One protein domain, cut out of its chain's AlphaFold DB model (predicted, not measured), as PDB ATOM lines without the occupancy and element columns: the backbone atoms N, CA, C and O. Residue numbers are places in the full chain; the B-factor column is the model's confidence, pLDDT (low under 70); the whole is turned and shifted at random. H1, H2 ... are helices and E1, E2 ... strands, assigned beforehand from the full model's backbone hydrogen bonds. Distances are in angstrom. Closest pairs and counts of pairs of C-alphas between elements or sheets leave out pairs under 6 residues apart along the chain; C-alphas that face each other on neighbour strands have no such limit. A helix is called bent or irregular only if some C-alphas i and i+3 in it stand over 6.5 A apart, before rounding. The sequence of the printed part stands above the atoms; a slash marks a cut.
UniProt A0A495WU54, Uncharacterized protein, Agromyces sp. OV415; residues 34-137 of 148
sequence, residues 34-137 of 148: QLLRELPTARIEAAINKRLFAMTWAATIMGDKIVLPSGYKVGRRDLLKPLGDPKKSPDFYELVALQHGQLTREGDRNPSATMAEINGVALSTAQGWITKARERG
ATOM      1  N   GLN A  34      80.388 106.857 153.868       72.62
ATOM      2  CA  GLN A  34      80.493 105.969 152.713       72.62
ATOM      3  C   GLN A  34      80.353 106.737 151.389       72.62
ATOM      4  O   GLN A  34      81.198 106.566 150.515       72.62
ATOM      5  N   LEU A  35      79.392 107.664 151.287       71.06
ATOM      6  CA  LEU A  35      79.198 108.511 150.105       71.06
ATOM      7  C   LEU A  35      80.464 109.319 149.769       71.06
ATOM      8  O   LEU A  35      80.870 109.405 148.615       71.06
ATOM      9  N   LEU A  36      81.135 109.861 150.792       69.56
ATOM     10  CA  LEU A  36      82.379 110.621 150.621       69.56
ATOM     11  C   LEU A  36      83.557 109.753 150.146       69.56
ATOM     12  O   LEU A  36      84.447 110.258 149.466       69.56
ATOM     13  N   ARG A  37      83.571 108.457 150.487       70.38
ATOM     14  CA  ARG A  37      84.602 107.499 150.046       70.38
ATOM     15  C   ARG A  37      84.353 106.971 148.637       70.38
ATOM     16  O   ARG A  37      85.307 106.623 147.948       70.38
ATOM     17  N   GLU A  38      83.092 106.902 148.224       76.44
ATOM     18  CA  GLU A  38      82.692 106.459 146.886       76.44
ATOM     19  C   GLU A  38      82.931 107.529 145.813       76.44
ATOM     20  O   GLU A  38      82.969 107.212 144.622       76.44
ATOM     21  N   LEU A  39      83.156 108.788 146.212       74.12
ATOM     22  CA  LEU A  39      83.523 109.848 145.282       74.12
ATOM     23  C   LEU A  39      84.832 109.497 144.557       74.12
ATOM     24  O   LEU A  39      85.886 109.382 145.189       74.12
ATOM     25  N   PRO A  40      84.820 109.389 143.216       76.06
ATOM     26  CA  PRO A  40      85.980 108.956 142.451       76.06
ATOM     27  C   PRO A  40      86.954 110.122 142.214       76.06
ATOM     28  O   PRO A  40      87.316 110.417 141.072       76.06
ATOM     29  N   THR A  41      87.393 110.792 143.282       77.88
ATOM     30  CA  THR A  41      88.274 111.974 143.248       77.88
ATOM     31  C   THR A  41      89.529 111.717 142.417       77.88
ATOM     32  O   THR A  41      89.826 112.485 141.509       77.88
ATOM     33  N   ALA A  42      90.172 110.559 142.592       69.44
ATOM     34  CA  ALA A  42      91.344 110.161 141.813       69.44
ATOM     35  C   ALA A  42      91.073 110.020 140.299       69.44
ATOM     36  O   ALA A  42      91.956 110.282 139.478       69.44
ATOM     37  N   ARG A  43      89.863 109.596 139.896       70.06
ATOM     38  CA  ARG A  43      89.484 109.531 138.470       70.06
ATOM     39  C   ARG A  43      89.220 110.924 137.916       70.06
ATOM     40  O   ARG A  43      89.587 111.185 136.773       70.06
ATOM     41  N   ILE A  44      88.604 111.794 138.714       72.94
ATOM     42  CA  ILE A  44      88.325 113.185 138.348       72.94
ATOM     43  C   ILE A  44      89.642 113.947 138.174       72.94
ATOM     44  O   ILE A  44      89.859 114.526 137.116       72.94
ATOM     45  N   GLU A  45      90.562 113.860 139.138       70.88
ATOM     46  CA  GLU A  45      91.912 114.433 139.043       70.88
ATOM     47  C   GLU A  45      92.641 113.938 137.797       70.88
ATOM     48  O   GLU A  45      93.139 114.738 137.011       70.88
ATOM     49  N   ALA A  46      92.657 112.624 137.555       64.00
ATOM     50  CA  ALA A  46      93.314 112.060 136.381       64.00
ATOM     51  C   ALA A  46      92.690 112.550 135.063       64.00
ATOM     52  O   ALA A  46      93.418 112.831 134.110       64.00
ATOM     53  N   ALA A  47      91.361 112.662 134.995       65.75
ATOM     54  CA  ALA A  47      90.657 113.150 133.811       65.75
ATOM     55  C   ALA A  47      90.918 114.642 133.565       65.75
ATOM     56  O   ALA A  47      91.170 115.044 132.428       65.75
ATOM     57  N   ILE A  48      90.901 115.448 134.628       67.38
ATOM     58  CA  ILE A  48      91.183 116.881 134.571       67.38
ATOM     59  C   ILE A  48      92.640 117.114 134.188       67.38
ATOM     60  O   ILE A  48      92.890 117.856 133.247       67.38
ATOM     61  N   ASN A  49      93.586 116.429 134.830       65.56
ATOM     62  CA  ASN A  49      95.003 116.509 134.491       65.56
ATOM     63  C   ASN A  49      95.228 116.108 133.035       65.56
ATOM     64  O   ASN A  49      95.792 116.881 132.270       65.56
ATOM     65  N   LYS A  50      94.680 114.971 132.586       63.03
ATOM     66  CA  LYS A  50      94.758 114.551 131.177       63.03
ATOM     67  C   LYS A  50      94.249 115.634 130.219       63.03
ATOM     68  O   LYS A  50      94.851 115.830 129.166       63.03
ATOM     69  N   ARG A  51      93.162 116.331 130.571       57.75
ATOM     70  CA  ARG A  51      92.602 117.428 129.770       57.75
ATOM     71  C   ARG A  51      93.454 118.691 129.833       57.75
ATOM     72  O   ARG A  51      93.674 119.282 128.787       57.75
ATOM     73  N   LEU A  52      93.934 119.088 131.008       58.75
ATOM     74  CA  LEU A  52      94.778 120.264 131.193       58.75
ATOM     75  C   LEU A  52      96.085 120.106 130.419       58.75
ATOM     76  O   LEU A  52      96.421 120.967 129.619       58.75
ATOM     77  N   PHE A  53      96.738 118.951 130.543       58.66
ATOM     78  CA  PHE A  53      97.924 118.618 129.758       58.66
ATOM     79  C   PHE A  53      97.623 118.573 128.262       58.66
ATOM     80  O   PHE A  53      98.366 119.145 127.474       58.66
ATOM     81  N   ALA A  54      96.511 117.959 127.845       54.28
ATOM     82  CA  ALA A  54      96.111 117.992 126.441       54.28
ATOM     83  C   ALA A  54      95.842 119.420 125.937       54.28
ATOM     84  O   ALA A  54      96.075 119.680 124.764       54.28
ATOM     85  N   MET A  55      95.370 120.328 126.797       43.75
ATOM     86  CA  MET A  55      94.955 121.688 126.453       43.75
ATOM     87  C   MET A  55      96.120 122.689 126.455       43.75
ATOM     88  O   MET A  55      96.224 123.462 125.508       43.75
ATOM     89  N   THR A  56      97.047 122.617 127.419       50.41
ATOM     90  CA  THR A  56      98.336 123.339 127.375       50.41
ATOM     91  C   THR A  56      99.124 122.954 126.121       50.41
ATOM     92  O   THR A  56      99.770 123.790 125.498       50.41
ATOM     93  N   TRP A  57      98.991 121.702 125.682       46.59
ATOM     94  CA  TRP A  57      99.621 121.198 124.463       46.59
ATOM     95  C   TRP A  57      98.826 121.450 123.178       46.59
ATOM     96  O   TRP A  57      99.378 121.363 122.084       46.59
ATOM     97  N   ALA A  58      97.530 121.758 123.285       43.94
ATOM     98  CA  ALA A  58      96.658 122.019 122.139       43.94
ATOM     99  C   ALA A  58      96.764 123.455 121.611       43.94
ATOM    100  O   ALA A  58      96.105 123.778 120.621       43.94
ATOM    101  N   ALA A  59      97.601 124.310 122.214       46.12
ATOM    102  CA  ALA A  59      97.758 125.703 121.801       46.12
ATOM    103  C   ALA A  59      98.249 125.884 120.348       46.12
ATOM    104  O   ALA A  59      98.261 127.007 119.851       46.12
ATOM    105  N   THR A  60      98.597 124.823 119.608       47.31
ATOM    106  CA  THR A  60      98.768 124.914 118.147       47.31
ATOM    107  C   THR A  60      98.421 123.603 117.434       47.31
ATOM    108  O   THR A  60      99.241 123.026 116.725       47.31
ATOM    109  N   ILE A  61      97.187 123.112 117.588       50.22
ATOM    110  CA  ILE A  61      96.640 122.113 116.652       50.22
ATOM    111  C   ILE A  61      96.067 122.864 115.441       50.22
ATOM    112  O   ILE A  61      94.866 123.095 115.335       50.22
ATOM    113  N   MET A  62      96.936 123.271 114.512       46.06
ATOM    114  CA  MET A  62      96.522 123.531 113.128       46.06
ATOM    115  C   MET A  62      96.556 122.191 112.370       46.06
ATOM    116  O   MET A  62      97.526 121.874 111.684       46.06
ATOM    117  N   GLY A  63      95.506 121.373 112.512       57.53
ATOM    118  CA  GLY A  63      95.354 120.098 111.786       57.53
ATOM    119  C   GLY A  63      96.147 118.905 112.356       57.53
ATOM    120  O   GLY A  63      96.379 118.828 113.556       57.53
ATOM    121  N   ASP A  64      96.557 117.954 111.499       68.12
ATOM    122  CA  ASP A  64      97.301 116.709 111.845       68.12
ATOM    123  C   ASP A  64      98.759 116.947 112.316       68.12
ATOM    124  O   ASP A  64      99.531 116.010 112.543       68.12
ATOM    125  N   LYS A  65      99.166 118.215 112.440       74.50
ATOM    126  CA  LYS A  65     100.531 118.626 112.771       74.50
ATOM    127  C   LYS A  65     100.564 119.339 114.117       74.50
ATOM    128  O   LYS A  65      99.789 120.257 114.367       74.50
ATOM    129  N   ILE A  66     101.506 118.923 114.949       77.19
ATOM    130  CA  ILE A  66     101.824 119.501 116.250       77.19
ATOM    131  C   ILE A  66     102.992 120.459 116.043       77.19
ATOM    132  O   ILE A  66     104.018 120.068 115.490       77.19
ATOM    133  N   VAL A  67     102.832 121.715 116.451       78.44
ATOM    134  CA  VAL A  67     103.908 122.711 116.402       78.44
ATOM    135  C   VAL A  67     104.610 122.735 117.757       78.44
ATOM    136  O   VAL A  67     103.960 122.903 118.787       78.44
ATOM    137  N   LEU A  68     105.922 122.525 117.750       79.44
ATOM    138  CA  LEU A  68     106.780 122.584 118.931       79.44
ATOM    139  C   LEU A  68     107.189 124.032 119.253       79.44
ATOM    140  O   LEU A  68     107.063 124.898 118.382       79.44
ATOM    141  N   PRO A  69     107.714 124.312 120.462       75.62
ATOM    142  CA  PRO A  69     108.186 125.645 120.840       75.62
ATOM    143  C   PRO A  69     109.208 126.263 119.874       75.62
ATOM    144  O   PRO A  69     109.159 127.469 119.639       75.62
ATOM    145  N   SER A  70     110.085 125.465 119.252       74.25
ATOM    146  CA  SER A  70     111.009 125.954 118.213       74.25
ATOM    147  C   SER A  70     110.342 126.371 116.894       74.25
ATOM    148  O   SER A  70     111.004 126.916 116.012       74.25
ATOM    149  N   GLY A  71     109.053 126.071 116.713       74.12
ATOM    150  CA  GLY A  71     108.342 126.185 115.442       74.12
ATOM    151  C   GLY A  71     108.438 124.938 114.556       74.12
ATOM    152  O   GLY A  71     107.768 124.882 113.519       74.12
ATOM    153  N   TYR A  72     109.216 123.918 114.949       79.75
ATOM    154  CA  TYR A  72     109.258 122.637 114.242       79.75
ATOM    155  C   TYR A  72     107.885 121.952 114.265       79.75
ATOM    156  O   TYR A  72     107.199 121.919 115.288       79.75
ATOM    157  N   LYS A  73     107.461 121.415 113.116       82.94
ATOM    158  CA  LYS A  73     106.145 120.785 112.948       82.94
ATOM    159  C   LYS A  73     106.299 119.277 112.855       82.94
ATOM    160  O   LYS A  73     106.980 118.789 111.959       82.94
ATOM    161  N   VAL A  74     105.598 118.553 113.718       81.25
ATOM    162  CA  VAL A  74     105.635 117.091 113.786       81.25
ATOM    163  C   VAL A  74     104.256 116.525 113.511       81.25
ATOM    164  O   VAL A  74     103.274 116.939 114.123       81.25
ATOM    165  N   GLY A  75     104.165 115.587 112.571       81.56
ATOM    166  CA  GLY A  75     102.927 114.861 112.319       81.56
ATOM    167  C   GLY A  75     102.646 113.860 113.434       81.56
ATOM    168  O   GLY A  75     103.564 113.265 113.996       81.56
ATOM    169  N   ARG A  76     101.369 113.598 113.726       75.69
ATOM    170  CA  ARG A  76     101.005 112.613 114.758       75.69
ATOM    171  C   ARG A  76     101.571 111.212 114.484       75.69
ATOM    172  O   ARG A  76     101.947 110.508 115.415       75.69
ATOM    173  N   ARG A  77     101.666 110.828 113.208       80.00
ATOM    174  CA  ARG A  77     102.254 109.554 112.751       80.00
ATOM    175  C   ARG A  77     103.759 109.459 112.996       80.00
ATOM    176  O   ARG A  77     104.288 108.362 113.125       80.00
ATOM    177  N   ASP A  78     104.440 110.598 113.063       84.94
ATOM    178  CA  ASP A  78     105.884 110.652 113.282       84.94
ATOM    179  C   ASP A  78     106.245 110.535 114.768       84.94
ATOM    180  O   ASP A  78     107.407 110.319 115.093       84.94
ATOM    181  N   LEU A  79     105.263 110.606 115.677       83.94
ATOM    182  CA  LEU A  79     105.492 110.510 117.123       83.94
ATOM    183  C   LEU A  79     105.985 109.139 117.583       83.94
ATOM    184  O   LEU A  79     106.560 109.047 118.659       83.94
ATOM    185  N   LEU A  80     105.759 108.081 116.803       86.69
ATOM    186  CA  LEU A  80     106.236 106.728 117.106       86.69
ATOM    187  C   LEU A  80     107.548 106.387 116.382       86.69
ATOM    188  O   LEU A  80     107.993 105.246 116.422       86.69
ATOM    189  N   LYS A  81     108.174 107.361 115.712       91.06
ATOM    190  CA  LYS A  81     109.510 107.191 115.131       91.06
ATOM    191  C   LYS A  81     110.594 107.395 116.198       91.06
ATOM    192  O   LYS A  81     110.333 108.065 117.202       91.06
ATOM    193  N   PRO A  82     111.811 106.864 115.982       91.44
ATOM    194  CA  PRO A  82     112.942 107.139 116.856       91.44
ATOM    195  C   PRO A  82     113.168 108.648 117.001       91.44
ATOM    196  O   PRO A  82     113.246 109.387 116.016       91.44
ATOM    197  N   LEU A  83     113.259 109.096 118.245       85.81
ATOM    198  CA  LEU A  83     113.640 110.440 118.633       85.81
ATOM    199  C   LEU A  83     115.113 110.652 118.269       85.81
ATOM    200  O   LEU A  83     115.954 109.770 118.446       85.81
ATOM    201  N   GLY A  84     115.422 111.829 117.725       82.56
ATOM    202  CA  GLY A  84     116.790 112.201 117.368       82.56
ATOM    203  C   GLY A  84     117.699 112.394 118.587       82.56
ATOM    204  O   GLY A  84     117.346 112.098 119.723       82.56
ATOM    205  N   ASP A  85     118.888 112.943 118.364       81.75
ATOM    206  CA  ASP A  85     119.846 113.204 119.443       81.75
ATOM    207  C   ASP A  85     119.333 114.314 120.399       81.75
ATOM    208  O   ASP A  85     119.056 115.430 119.933       81.75
ATOM    209  N   PRO A  86     119.274 114.066 121.728       80.69
ATOM    210  CA  PRO A  86     118.897 115.066 122.727       80.69
ATOM    211  C   PRO A  86     119.703 116.366 122.673       80.69
ATOM    212  O   PRO A  86     119.215 117.405 123.106       80.69
ATOM    213  N   LYS A  87     120.947 116.320 122.182       81.00
ATOM    214  CA  LYS A  87     121.819 117.499 122.073       81.00
ATOM    215  C   LYS A  87     121.555 118.324 120.814       81.00
ATOM    216  O   LYS A  87     121.960 119.480 120.762       81.00
ATOM    217  N   LYS A  88     120.924 117.730 119.798       82.62
ATOM    218  CA  LYS A  88     120.689 118.361 118.489       82.62
ATOM    219  C   LYS A  88     119.257 118.856 118.318       82.62
ATOM    220  O   LYS A  88     119.016 119.705 117.468       82.62
ATOM    221  N   SER A  89     118.321 118.329 119.106       80.38
ATOM    222  CA  SER A  89     116.913 118.714 119.055       80.38
ATOM    223  C   SER A  89     116.573 119.667 120.206       80.38
ATOM    224  O   SER A  89     116.518 119.217 121.351       80.38
ATOM    225  N   PRO A  90     116.308 120.961 119.944       80.50
ATOM    226  CA  PRO A  90     115.933 121.908 120.996       80.50
ATOM    227  C   PRO A  90     114.644 121.492 121.722       80.50
ATOM    228  O   PRO A  90     114.572 121.631 122.939       80.50
ATOM    229  N   ASP A  91     113.692 120.884 121.005       84.06
ATOM    230  CA  ASP A  91     112.414 120.410 121.563       84.06
ATOM    231  C   ASP A  91     112.440 118.923 121.954       84.06
ATOM    232  O   ASP A  91     111.435 118.210 121.871       84.06
ATOM    233  N   PHE A  92     113.617 118.382 122.277       89.38
ATOM    234  CA  PHE A  92     113.753 116.946 122.514       89.38
ATOM    235  C   PHE A  92     112.806 116.433 123.608       89.38
ATOM    236  O   PHE A  92     112.187 115.383 123.451       89.38
ATOM    237  N   TYR A  93     112.663 117.162 124.715       88.44
ATOM    238  CA  TYR A  93     111.853 116.694 125.844       88.44
ATOM    239  C   TYR A  93     110.350 116.836 125.583       88.44
ATOM    240  O   TYR A  93     109.551 116.074 126.124       88.44
ATOM    241  N   GLU A  94     109.970 117.752 124.703       85.44
ATOM    242  CA  GLU A  94     108.630 117.915 124.165       85.44
ATOM    243  C   GLU A  94     108.285 116.724 123.264       85.44
ATOM    244  O   GLU A  94     107.198 116.160 123.388       85.44
ATOM    245  N   LEU A  95     109.228 116.272 122.426       88.19
ATOM    246  CA  LEU A  95     109.078 115.047 121.633       88.19
ATOM    247  C   LEU A  95     108.982 113.793 122.514       88.19
ATOM    248  O   LEU A  95     108.121 112.947 122.276       88.19
ATOM    249  N   VAL A  96     109.812 113.694 123.559       90.19
ATOM    250  CA  VAL A  96     109.736 112.614 124.559       90.19
ATOM    251  C   VAL A  96     108.355 112.581 125.203       90.19
ATOM    252  O   VAL A  96     107.725 111.524 125.280       90.19
ATOM    253  N   ALA A  97     107.857 113.741 125.644       87.56
ATOM    254  CA  ALA A  97     106.528 113.836 126.219       87.56
ATOM    255  C   ALA A  97     105.468 113.383 125.207       87.56
ATOM    256  O   ALA A  97     104.586 112.595 125.565       87.56
ATOM    257  N   LEU A  98     105.550 113.848 123.951       86.62
ATOM    258  CA  LEU A  98     104.596 113.517 122.885       86.62
ATOM    259  C   LEU A  98     104.535 112.013 122.628       86.62
ATOM    260  O   LEU A  98     103.443 111.443 122.598       86.62
ATOM    261  N   GLN A  99     105.694 111.375 122.484       89.88
ATOM    262  CA  GLN A  99     105.795 109.943 122.237       89.88
ATOM    263  C   GLN A  99     105.252 109.137 123.423       89.88
ATOM    264  O   GLN A  99     104.362 108.303 123.247       89.88
ATOM    265  N   HIS A 100     105.680 109.453 124.649       88.69
ATOM    266  CA  HIS A 100     105.166 108.805 125.859       88.69
ATOM    267  C   HIS A 100     103.642 108.980 126.010       88.69
ATOM    268  O   HIS A 100     102.911 108.049 126.366       88.69
ATOM    269  N   GLY A 101     103.131 110.182 125.730       83.69
ATOM    270  CA  GLY A 101     101.708 110.500 125.783       83.69
ATOM    271  C   GLY A 101     100.883 109.798 124.702       83.69
ATOM    272  O   GLY A 101      99.711 109.501 124.943       83.69
ATOM    273  N   GLN A 102     101.457 109.531 123.527       84.44
ATOM    274  CA  GLN A 102     100.815 108.753 122.466       84.44
ATOM    275  C   GLN A 102     100.766 107.261 122.831       84.44
ATOM    276  O   GLN A 102      99.680 106.690 122.795       84.44
ATOM    277  N   LEU A 103     101.867 106.674 123.314       86.62
ATOM    278  CA  LEU A 103     101.907 105.284 123.803       86.62
ATOM    279  C   LEU A 103     100.897 105.045 124.938       86.62
ATOM    280  O   LEU A 103     100.118 104.094 124.927       86.62
ATOM    281  N   THR A 104     100.816 105.984 125.887       83.94
ATOM    282  CA  THR A 104      99.818 105.934 126.970       83.94
ATOM    283  C   THR A 104      98.381 106.004 126.431       83.94
ATOM    284  O   THR A 104      97.475 105.384 126.988       83.94
ATOM    285  N   ARG A 105      98.137 106.768 125.356       79.44
ATOM    286  CA  ARG A 105      96.812 106.856 124.713       79.44
ATOM    287  C   ARG A 105      96.442 105.580 123.964       79.44
ATOM    288  O   ARG A 105      95.261 105.251 123.940       79.44
ATOM    289  N   GLU A 106      97.422 104.888 123.397       81.94
ATOM    290  CA  GLU A 106      97.253 103.591 122.728       81.94
ATOM    291  C   GLU A 106      97.042 102.434 123.718       81.94
ATOM    292  O   GLU A 106      96.693 101.330 123.312       81.94
ATOM    293  N   GLY A 107      97.155 102.698 125.024       80.69
ATOM    294  CA  GLY A 107      96.912 101.707 126.070       80.69
ATOM    295  C   GLY A 107      98.127 100.832 126.367       80.69
ATOM    296  O   GLY A 107      97.971  99.751 126.937       80.69
ATOM    297  N   ASP A 108      99.324 101.293 126.001       85.56
ATOM    298  CA  ASP A 108     100.566 100.609 126.326       85.56
ATOM    299  C   ASP A 108     100.700 100.413 127.847       85.56
ATOM    300  O   ASP A 108     100.536 101.345 128.643       85.56
ATOM    301  N   ARG A 109     100.987  99.170 128.248       83.00
ATOM    302  CA  ARG A 109     101.160  98.772 129.649       83.00
ATOM    303  C   ARG A 109     102.452  99.321 130.247       83.00
ATOM    304  O   ARG A 109     102.489  99.576 131.450       83.00
ATOM    305  N   ASN A 110     103.498  99.488 129.440       89.00
ATOM    306  CA  ASN A 110     104.769 100.057 129.863       89.00
ATOM    307  C   ASN A 110     105.333 101.013 128.797       89.00
ATOM    308  O   ASN A 110     106.325 100.690 128.136       89.00
ATOM    309  N   PRO A 111     104.785 102.243 128.707       88.31
ATOM    310  CA  PRO A 111     105.229 103.243 127.739       88.31
ATOM    311  C   PRO A 111     106.729 103.555 127.803       88.31
ATOM    312  O   PRO A 111     107.302 103.993 126.817       88.31
ATOM    313  N   SER A 112     107.384 103.359 128.955       90.19
ATOM    314  CA  SER A 112     108.819 103.644 129.097       90.19
ATOM    315  C   SER A 112     109.688 102.585 128.418       90.19
ATOM    316  O   SER A 112     110.717 102.928 127.843       90.19
ATOM    317  N   ALA A 113     109.276 101.314 128.481       92.25
ATOM    318  CA  ALA A 113     109.982 100.208 127.837       92.25
ATOM    319  C   ALA A 113     109.809 100.244 126.321       92.25
ATOM    320  O   ALA A 113     110.804 100.259 125.605       92.25
ATOM    321  N   THR A 114     108.580 100.401 125.841       93.12
ATOM    322  CA  THR A 114     108.304 100.528 124.405       93.12
ATOM    323  C   THR A 114     108.996 101.751 123.809       93.12
ATOM    324  O   THR A 114     109.563 101.684 122.723       93.12
ATOM    325  N   MET A 115     109.035 102.873 124.538       93.81
ATOM    326  CA  MET A 115     109.796 104.043 124.104       93.81
ATOM    327  C   MET A 115     111.297 103.735 124.015       93.81
ATOM    328  O   MET A 115     111.939 104.163 123.064       93.81
ATOM    329  N   ALA A 116     111.871 102.978 124.952       95.19
ATOM    330  CA  ALA A 116     113.274 102.571 124.876       95.19
ATOM    331  C   ALA A 116     113.559 101.717 123.627       95.19
ATOM    332  O   ALA A 116     114.530 101.979 122.919       95.19
ATOM    333  N   GLU A 117     112.671 100.769 123.318       94.81
ATOM    334  CA  GLU A 117     112.753  99.905 122.133       94.81
ATOM    335  C   GLU A 117     112.658 100.702 120.827       94.81
ATOM    336  O   GLU A 117     113.537 100.581 119.976       94.81
ATOM    337  N   ILE A 118     111.655 101.581 120.694       94.00
ATOM    338  CA  ILE A 118     111.474 102.448 119.515       94.00
ATOM    339  C   ILE A 118     112.722 103.302 119.261       94.00
ATOM    340  O   ILE A 118     113.108 103.526 118.119       94.00
ATOM    341  N   ASN A 119     113.350 103.791 120.329       92.44
ATOM    342  CA  ASN A 119     114.505 104.679 120.248       92.44
ATOM    343  C   ASN A 119     115.852 103.950 120.185       92.44
ATOM    344  O   ASN A 119     116.877 104.605 120.007       92.44
ATOM    345  N   GLY A 120     115.876 102.625 120.358       93.38
ATOM    346  CA  GLY A 120     117.116 101.850 120.426       93.38
ATOM    347  C   GLY A 120     118.029 102.258 121.589       93.38
ATOM    348  O   GLY A 120     119.251 102.201 121.461       93.38
ATOM    349  N   VAL A 121     117.458 102.706 122.713       94.19
ATOM    350  CA  VAL A 121     118.211 103.138 123.905       94.19
ATOM    351  C   VAL A 121     117.947 102.224 125.096       94.19
ATOM    352  O   VAL A 121     116.962 101.494 125.140       94.19
ATOM    353  N   ALA A 122     118.816 102.282 126.107       95.19
ATOM    354  CA  ALA A 122     118.580 101.568 127.356       95.19
ATOM    355  C   ALA A 122     117.311 102.085 128.064       95.19
ATOM    356  O   ALA A 122     117.026 103.286 128.061       95.19
ATOM    357  N   LEU A 123     116.590 101.192 128.753       94.12
ATOM    358  CA  LEU A 123     115.393 101.547 129.528       94.12
ATOM    359  C   LEU A 123     115.665 102.681 130.528       94.12
ATOM    360  O   LEU A 123     114.871 103.612 130.644       94.12
ATOM    361  N   SER A 124     116.807 102.635 131.214       93.50
ATOM    362  CA  SER A 124     117.225 103.671 132.162       93.50
ATOM    363  C   SER A 124     117.390 105.042 131.500       93.50
ATOM    364  O   SER A 124     117.062 106.065 132.101       93.50
ATOM    365  N   THR A 125     117.841 105.084 130.243       93.75
ATOM    366  CA  THR A 125     117.967 106.318 129.459       93.75
ATOM    367  C   THR A 125     116.597 106.894 129.124       93.75
ATOM    368  O   THR A 125     116.355 108.070 129.392       93.75
ATOM    369  N   ALA A 126     115.680 106.065 128.617       93.62
ATOM    370  CA  ALA A 126     114.306 106.474 128.331       93.62
ATOM    371  C   ALA A 126     113.586 106.971 129.599       93.62
ATOM    372  O   ALA A 126     112.930 108.015 129.586       93.62
ATOM    373  N   GLN A 127     113.775 106.284 130.729       93.00
ATOM    374  CA  GLN A 127     113.275 106.721 132.035       93.00
ATOM    375  C   GLN A 127     113.892 108.056 132.471       93.00
ATOM    376  O   GLN A 127     113.174 108.931 132.951       93.00
ATOM    377  N   GLY A 128     115.197 108.253 132.264       93.50
ATOM    378  CA  GLY A 128     115.873 109.523 132.528       93.50
ATOM    379  C   GLY A 128     115.312 110.678 131.692       93.50
ATOM    380  O   GLY A 128     115.135 111.783 132.207       93.50
ATOM    381  N   TRP A 129     114.968 110.425 130.427       93.69
ATOM    382  CA  TRP A 129     114.301 111.410 129.576       93.69
ATOM    383  C   TRP A 129     112.905 111.768 130.088       93.69
ATOM    384  O   TRP A 129     112.578 112.950 130.169       93.69
ATOM    385  N   ILE A 130     112.110 110.774 130.494       90.12
ATOM    386  CA  ILE A 130     110.773 110.986 131.072       90.12
ATOM    387  C   ILE A 130     110.864 111.791 132.370       90.12
ATOM    388  O   ILE A 130     110.076 112.712 132.573       90.12
ATOM    389  N   THR A 131     111.822 111.477 133.244       89.62
ATOM    390  CA  THR A 131     112.036 112.219 134.494       89.62
ATOM    391  C   THR A 131     112.351 113.683 134.217       89.62
ATOM    392  O   THR A 131     111.682 114.554 134.760       89.62
ATOM    393  N   LYS A 132     113.268 113.970 133.286       88.88
ATOM    394  CA  LYS A 132     113.564 115.352 132.880       88.88
ATOM    395  C   LYS A 132     112.377 116.051 132.218       88.88
ATOM    396  O   LYS A 132     112.172 117.240 132.432       88.88
ATOM    397  N   ALA A 133     111.574 115.338 131.427       85.75
ATOM    398  CA  ALA A 133     110.349 115.896 130.856       85.75
ATOM    399  C   ALA A 133     109.318 116.247 131.950       85.75
ATOM    400  O   ALA A 133     108.653 117.274 131.850       85.75
ATOM    401  N   ARG A 134     109.227 115.454 133.028       82.12
ATOM    402  CA  ARG A 134     108.402 115.771 134.211       82.12
ATOM    403  C   ARG A 134     108.926 116.971 134.990       82.12
ATOM    404  O   ARG A 134     108.134 117.821 135.367       82.12
ATOM    405  N   GLU A 135     110.237 117.061 135.206       80.06
ATOM    406  CA  GLU A 135     110.874 118.218 135.858       80.06
ATOM    407  C   GLU A 135     110.608 119.531 135.105       80.06
ATOM    408  O   GLU A 135     110.604 120.597 135.709       80.06
ATOM    409  N   ARG A 136     110.369 119.449 133.792       78.06
ATOM    410  CA  ARG A 136     110.009 120.578 132.921       78.06
ATOM    411  C   ARG A 136     108.500 120.840 132.820       78.06
ATOM    412  O   ARG A 136     108.102 121.645 131.985       78.06
ATOM    413  N   GLY A 137     107.664 120.113 133.563       74.56
ATOM    414  CA  GLY A 137     106.205 120.259 133.499       74.56
ATOM    415  C   GLY A 137     105.542 119.683 132.242       74.56
ATOM    416  O   GLY A 137     104.342 119.861 132.038       74.56
TER     417      GLY A 137
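Overview. This is residues 34 to 137 of the 148 residues of an uncharacterized protein of Agromyces sp. OV415 (UniProt A0A495WU54). A long helical arm sticks out of a small rounded head: residues 34 to 49, with H1 and the first part of H2, stand free, and the last residues of H2 meet the small strand hairpin E1 and E2 at the head's edge. In the head H4 is in the middle, with H5 and H6 crossing it and each other and the short H3 packed on it. The 104 residues printed hold six named helices and two named strands, in the order H1, H2, E1, E2, H3, H4, H5, H6; the two-stranded sheet, E1 - E2, is antiparallel and the class is mostly helix. The whole is only just compact, close to loose, with a radius of gyration of the C-alphas of 15.5 A, and it spans 54 by 33 by 24 A, the arm making the length.

Along the chain. H1, residues 34 to 38, begins with C-alpha 34 at (80.493, 105.969, 152.713). H2, residues 41 to 60, is 30.1 A long and irregular: C-alphas 57 and 60 are 7.4 A apart. E1 is residues 65 to 67 and E2 residues 73 to 75. H3, residues 76 to 80, is only just irregular, with C-alphas 77 and 80 6.54 A apart. H4, residues 92 to 106, is 21.2 A long and begins with C-alpha 92 at (113.753, 116.946, 122.514). H5 is residues 111 to 119, 12.0 A, and H6 residues 123 to 135, 18.4 A, ending with C-alpha 135 at (110.874, 118.218, 135.858).

Arrangement. H4 is the hub, touching three helices. It touches H6, about perpendicular at 75 degrees, closest at the C-alphas of Tyr 93 and Ala 133, 5.3 A. With residues 99 to 104 alone it touches H5, at a steep tilt of 59 degrees, opposite ways, closest at the C-alphas of Leu 103 and Pro 111, 5.5 A. H5 and H6 touch at a steep tilt of 65 degrees, opposite ways; the C-alphas of Ala 116 and Leu 123 are closest, 5.2 A. H3 touches H4, closest at the C-alphas of Leu 79 and Gln 99, 5.2 A. E1 and E2 form a hairpin, with N 66 and O 74 2.8 A apart, within hydrogen-bond range. The closest C-alphas of H2 and E1, Thr 60 and Val 67, are 5.9 A apart. H2 is near H4, with 5 pairs of C-alphas within 10 A, while H1 and H2 are apart. Each O i to N i+4 pair is within hydrogen-bond range in H1, H4, H5 and H6, against 14 of 16 in H2 and 0 of 1 in H3, where 1 of 2 O i to N i+3 pairs is.

Size, cuts and confidence. The C-alphas of Gln 34 and Lys 88 are the two farthest apart, 54.2 A. The body without residues 34 to 49 spans 34 by 30 by 25 A. The printed part has no cut; the link from H3 to H4, 11 residues, is long. The mean pLDDT of the printed part is 78.8, and residue 36, residue 42 and residues 46 to 64 are under 70.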